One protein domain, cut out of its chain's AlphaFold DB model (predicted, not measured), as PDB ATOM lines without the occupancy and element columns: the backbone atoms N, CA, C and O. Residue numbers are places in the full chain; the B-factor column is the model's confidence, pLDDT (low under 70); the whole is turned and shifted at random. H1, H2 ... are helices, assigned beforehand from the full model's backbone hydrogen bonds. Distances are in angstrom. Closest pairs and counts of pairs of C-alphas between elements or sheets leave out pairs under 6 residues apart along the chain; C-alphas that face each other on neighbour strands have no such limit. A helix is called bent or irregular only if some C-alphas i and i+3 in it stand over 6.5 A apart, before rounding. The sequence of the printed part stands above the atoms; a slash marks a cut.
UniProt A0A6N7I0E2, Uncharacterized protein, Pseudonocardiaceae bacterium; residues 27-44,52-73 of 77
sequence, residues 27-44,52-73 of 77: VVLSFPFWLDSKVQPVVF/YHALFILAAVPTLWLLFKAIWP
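This is residues 27 to 44 and 52 to 73 of the 77 residues of an uncharacterized protein of Pseudonocardiaceae bacterium (UniProt A0A6N7I0E2). What is the main picture? A long helix, H2, has its far part, residues 60 to 71, sticking out, and a short helix, H1, packs on its other end at residues 52 to 56. From H1 a loop leads away, and residues 34 to 39, of which 34 belongs to H1, stick out toward the opposite end of a rod spanning 46 by 21 by 9 A. How is it made up? The printed part has 40 residues with two named helices, H1 then H2, and no named strand; the class is all helix, and the whole is extended, with a radius of gyration of the C-alphas of 14.1 A.

Which helices meet, and where? H1, residues 27 to 34, touches H2, residues 52 to 71, with H2's residues 52 to 56 alone. The closest C-alphas are those of Leu 29 and Phe 56, 5.8 A apart. How do they run? They run opposite ways at a steep tilt of 42 degrees. How do their backbones look? The O i to N i+4 pairs within hydrogen-bond range are 2 of 4 in H1 and 15 of 16 in H2.

Where is H1? It begins at C-alpha 27, (-2.742, -45.188, -2.414), and measures 10.4 A; it is irregular, but only just, with C-alphas 29 and 32 6.6 A apart. Where is H2? It ends at C-alpha 71, (9.064, -28.883, -3.444), and measures 27.6 A. Is H2 straight? It has a kink of 25 degrees near residue 59. It is neither bent nor irregular, but only just: C-alphas 59 and 62 are 6.0 A apart.

How far does it reach? The two C-alphas farthest apart, those of Val 39 and Pro 73, are 46.0 A apart. Is there a cut? Residues 45 to 51 are not printed, within the link from H1 to H2 across the cut, and C-alphas 44 and 52 are 14.0 A apart. Where is confidence low? Residues 31 to 40 and residue 73 are under 70; the mean pLDDT of the printed part is 74.1.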
ATOM      1  N   VAL A  27      -1.542 -44.866  -1.626       78.62
ATOM      2  CA  VAL A  27      -2.742 -45.188  -2.414       78.62
ATOM      3  C   VAL A  27      -3.191 -46.619  -2.124       78.62
ATOM      4  O   VAL A  27      -4.356 -46.837  -1.798       78.62
ATOM      5  N   VAL A  28      -2.264 -47.581  -2.129       76.44
ATOM      6  CA  VAL A  28      -2.563 -48.982  -1.795       76.44
ATOM      7  C   VAL A  28      -3.071 -49.127  -0.359       76.44
ATOM      8  O   VAL A  28      -4.021 -49.866  -0.136       76.44
ATOM      9  N   LEU A  29      -2.495 -48.411   0.610       70.81
ATOM     10  CA  LEU A  29      -2.921 -48.462   2.016       70.81
ATOM     11  C   LEU A  29      -4.272 -47.779   2.271       70.81
ATOM     12  O   LEU A  29      -4.982 -48.168   3.196       70.81
ATOM     13  N   SER A  30      -4.643 -46.783   1.464       71.44
ATOM     14  CA  SER A  30      -5.949 -46.119   1.569       71.44
ATOM     15  C   SER A  30      -7.073 -46.912   0.896       71.44
ATOM     16  O   SER A  30      -8.222 -46.824   1.318       71.44
ATOM     17  N   PHE A  31      -6.765 -47.740  -0.105       69.19
ATOM     18  CA  PHE A  31      -7.765 -48.490  -0.871       69.19
ATOM     19  C   PHE A  31      -8.650 -49.445  -0.028       69.19
ATOM     20  O   PHE A  31      -9.869 -49.411  -0.204       69.19
ATOM     21  N   PRO A  32      -8.121 -50.230   0.940       65.31
ATOM     22  CA  PRO A  32      -8.933 -51.063   1.834       65.31
ATOM     23  C   PRO A  32      -9.894 -50.259   2.712       65.31
ATOM     24  O   PRO A  32     -10.941 -50.770   3.091       65.31
ATOM     25  N   PHE A  33      -9.548 -49.007   3.025       63.38
ATOM     26  CA  PHE A  33     -10.385 -48.119   3.829       63.38
ATOM     27  C   PHE A  33     -11.579 -47.575   3.031       63.38
ATOM     28  O   PHE A  33     -12.679 -47.480   3.555       63.38
ATOM     29  N   TRP A  34     -11.399 -47.263   1.744       63.66
ATOM     30  CA  TRP A  34     -12.504 -46.810   0.882       63.66
ATOM     31  C   TRP A  34     -13.474 -47.933   0.499       63.66
ATOM     32  O   TRP A  34     -14.638 -47.676   0.202       63.66
ATOM     33  N   LEU A  35     -13.004 -49.182   0.517       67.12
ATOM     34  CA  LEU A  35     -13.810 -50.369   0.235       67.12
ATOM     35  C   LEU A  35     -14.558 -50.915   1.463       67.12
ATOM     36  O   LEU A  35     -15.143 -51.996   1.359       67.12
ATOM     37  N   ASP A  36     -14.567 -50.180   2.583       58.91
ATOM     38  CA  ASP A  36     -15.147 -50.525   3.894       58.91
ATOM     39  C   ASP A  36     -16.689 -50.618   3.896       58.91
ATOM     40  O   ASP A  36     -17.413 -49.956   4.630       58.91
ATOM     41  N   SER A  37     -17.206 -51.461   3.011       58.47
ATOM     42  CA  SER A  37     -18.610 -51.846   2.872       58.47
ATOM     43  C   SER A  37     -18.835 -53.312   3.257       58.47
ATOM     44  O   SER A  37     -19.947 -53.825   3.136       58.47
ATOM     45  N   LYS A  38     -17.792 -54.018   3.719       58.44
ATOM     46  CA  LYS A  38     -17.855 -55.440   4.077       58.44
ATOM     47  C   LYS A  38     -17.252 -55.679   5.452       58.44
ATOM     48  O   LYS A  38     -16.176 -55.176   5.746       58.44
ATOM     49  N   VAL A  39     -17.963 -56.477   6.254       60.97
ATOM     50  CA  VAL A  39     -17.589 -56.957   7.594       60.97
ATOM     51  C   VAL A  39     -16.091 -57.250   7.654       60.97
ATOM     52  O   VAL A  39     -15.615 -58.216   7.054       60.97
ATOM     53  N   GLN A  40     -15.343 -56.381   8.331       67.00
ATOM     54  CA  GLN A  40     -13.895 -56.499   8.376       67.00
ATOM     55  C   GLN A  40     -13.463 -57.605   9.340       67.00
ATOM     56  O   GLN A  40     -14.073 -57.763  10.401       67.00
ATOM     57  N   PRO A  41     -12.393 -58.353   9.020       70.06
ATOM     58  CA  PRO A  41     -11.825 -59.290   9.968       70.06
ATOM     59  C   PRO A  41     -11.314 -58.519  11.190       70.06
ATOM     60  O   PRO A  41     -10.607 -57.513  11.083       70.06
ATOM     61  N   VAL A  42     -11.713 -58.994  12.364       75.50
ATOM     62  CA  VAL A  42     -11.280 -58.458  13.651       75.50
ATOM     63  C   VAL A  42     -10.028 -59.220  14.064       75.50
ATOM     64  O   VAL A  42     -10.063 -60.439  14.221       75.50
ATOM     65  N   VAL A  43      -8.918 -58.509  14.239       73.69
ATOM     66  CA  VAL A  43      -7.647 -59.076  14.697       73.69
ATOM     67  C   VAL A  43      -7.378 -58.504  16.087       73.69
ATOM     68  O   VAL A  43      -7.403 -57.292  16.275       73.69
ATOM     69  N   PHE A  44      -7.188 -59.368  17.090       76.69
ATOM     70  CA  PHE A  44      -7.029 -58.966  18.502       76.69
ATOM     71  C   PHE A  44      -8.176 -58.103  19.074       76.69
ATOM     72  O   PHE A  44      -7.958 -57.280  19.957       76.69
ATOM     73  N   TYR A  52      -4.468 -50.865   9.266       74.38
ATOM     74  CA  TYR A  52      -4.163 -50.267   7.962       74.38
ATOM     75  C   TYR A  52      -4.124 -48.737   8.030       74.38
ATOM     76  O   TYR A  52      -3.233 -48.119   7.449       74.38
ATOM     77  N   HIS A  53      -5.030 -48.126   8.793       76.88
ATOM     78  CA  HIS A  53      -5.083 -46.680   8.981       76.88
ATOM     79  C   HIS A  53      -3.873 -46.152   9.763       76.88
ATOM     80  O   HIS A  53      -3.274 -45.147   9.384       76.88
ATOM     81  N   ALA A  54      -3.454 -46.853  10.818       81.44
ATOM     82  CA  ALA A  54      -2.250 -46.512  11.568       81.44
ATOM     83  C   ALA A  54      -0.995 -46.595  10.682       81.44
ATOM     84  O   ALA A  54      -0.179 -45.674  10.680       81.44
ATOM     85  N   LEU A  55      -0.868 -47.655   9.875       81.94
ATOM     86  CA  LEU A  55       0.228 -47.800   8.912       81.94
ATOM     87  C   LEU A  55       0.202 -46.708   7.839       81.94
ATOM     88  O   LEU A  55       1.253 -46.175   7.484       81.94
ATOM     89  N   PHE A  56      -0.985 -46.334   7.361       81.31
ATOM     90  CA  PHE A  56      -1.151 -45.214   6.443       81.31
ATOM     91  C   PHE A  56      -0.639 -43.908   7.055       81.31
ATOM     92  O   PHE A  56       0.139 -43.217   6.407       81.31
ATOM     93  N   ILE A  57      -1.004 -43.583   8.300       83.00
ATOM     94  CA  ILE A  57      -0.534 -42.365   8.985       83.00
ATOM     95  C   ILE A  57       0.992 -42.386   9.142       83.00
ATOM     96  O   ILE A  57       1.658 -41.394   8.836       83.00
ATOM     97  N   LEU A  58       1.555 -43.523   9.562       84.44
ATOM     98  CA  LEU A  58       3.004 -43.693   9.707       84.44
ATOM     99  C   LEU A  58       3.752 -43.524   8.380       84.44
ATOM    100  O   LEU A  58       4.866 -43.005   8.382       84.44
ATOM    101  N   ALA A  59       3.152 -43.915   7.254       79.56
ATOM    102  CA  ALA A  59       3.700 -43.664   5.923       79.56
ATOM    103  C   ALA A  59       3.450 -42.219   5.444       79.56
ATOM    104  O   ALA A  59       4.307 -41.623   4.792       79.56
ATOM    105  N   ALA A  60       2.311 -41.617   5.792       80.50
ATOM    106  CA  ALA A  60       1.906 -40.286   5.346       80.50
ATOM    107  C   ALA A  60       2.847 -39.183   5.832       80.50
ATOM    108  O   ALA A  60       3.255 -38.326   5.051       80.50
ATOM    109  N   VAL A  61       3.219 -39.224   7.113       84.38
ATOM    110  CA  VAL A  61       4.072 -38.209   7.750       84.38
ATOM    111  C   VAL A  61       5.432 -38.055   7.047       84.38
ATOM    112  O   VAL A  61       5.742 -36.943   6.607       84.38
ATOM    113  N   PRO A  62       6.248 -39.115   6.864       82.06
ATOM    114  CA  PRO A  62       7.519 -38.997   6.154       82.06
ATOM    115  C   PRO A  62       7.329 -38.679   4.667       82.06
ATOM    116  O   PRO A  62       8.159 -37.974   4.100       82.06
ATOM    117  N   THR A  63       6.237 -39.127   4.035       79.56
ATOM    118  CA  THR A  63       5.936 -38.768   2.635       79.56
ATOM    119  C   THR A  63       5.736 -37.276   2.482       79.56
ATOM    120  O   THR A  63       6.377 -36.658   1.637       79.56
ATOM    121  N   LEU A  64       4.876 -36.686   3.313       82.06
ATOM    122  CA  LEU A  64       4.598 -35.255   3.297       82.06
ATOM    123  C   LEU A  64       5.854 -34.452   3.615       82.06
ATOM    124  O   LEU A  64       6.113 -33.453   2.953       82.06
ATOM    125  N   TRP A  65       6.672 -34.919   4.559       82.38
ATOM    126  CA  TRP A  65       7.964 -34.307   4.855       82.38
ATOM    127  C   TRP A  65       8.917 -34.327   3.653       82.38
ATOM    128  O   TRP A  65       9.509 -33.304   3.312       82.38
ATOM    129  N   LEU A  66       9.063 -35.475   2.983       79.06
ATOM    130  CA  LEU A  66       9.915 -35.606   1.798       79.06
ATOM    131  C   LEU A  66       9.383 -34.781   0.627       79.06
ATOM    132  O   LEU A  66      10.173 -34.155  -0.075       79.06
ATOM    133  N   LEU A  67       8.064 -34.749   0.437       78.25
ATOM    134  CA  LEU A  67       7.406 -33.947  -0.588       78.25
ATOM    135  C   LEU A  67       7.626 -32.455  -0.324       78.25
ATOM    136  O   LEU A  67       8.024 -31.723  -1.226       78.25
ATOM    137  N   PHE A  68       7.448 -32.025   0.928       81.94
ATOM    138  CA  PHE A  68       7.742 -30.667   1.360       81.94
ATOM    139  C   PHE A  68       9.209 -30.338   1.101       81.94
ATOM    140  O   PHE A  68       9.489 -29.358   0.434       81.94
ATOM    141  N   LYS A  69      10.150 -31.195   1.502       77.06
ATOM    142  CA  LYS A  69      11.581 -30.995   1.231       77.06
ATOM    143  C   LYS A  69      11.921 -30.974  -0.268       77.06
ATOM    144  O   LYS A  69      12.862 -30.298  -0.667       77.06
ATOM    145  N   ALA A  70      11.203 -31.730  -1.095       71.62
ATOM    146  CA  ALA A  70      11.434 -31.791  -2.537       71.62
ATOM    147  C   ALA A  70      10.891 -30.562  -3.283       71.62
ATOM    148  O   ALA A  70      11.481 -30.146  -4.282       71.62
ATOM    149  N   ILE A  71       9.755 -30.024  -2.829       77.44
ATOM    150  CA  ILE A  71       9.064 -28.883  -3.444       77.44
ATOM    151  C   ILE A  71       9.565 -27.559  -2.866       77.44
ATOM    152  O   ILE A  71       9.662 -26.573  -3.595       77.44
ATOM    153  N   TRP A  72       9.861 -27.520  -1.567       77.56
ATOM    154  CA  TRP A  72      10.278 -26.305  -0.890       77.56
ATOM    155  C   TRP A  72      11.653 -25.889  -1.410       77.56
ATOM    156  O   TRP A  72      12.612 -26.657  -1.282       77.56
ATOM    157  N   PRO A  73      11.774 -24.695  -2.010       61.34
ATOM    158  CA  PRO A  73      13.069 -24.193  -2.416       61.34
ATOM    159  C   PRO A  73      13.899 -23.988  -1.149       61.34
ATOM    160  O   PRO A  73      13.511 -23.234  -0.253       61.34
TER     161      PRO A  73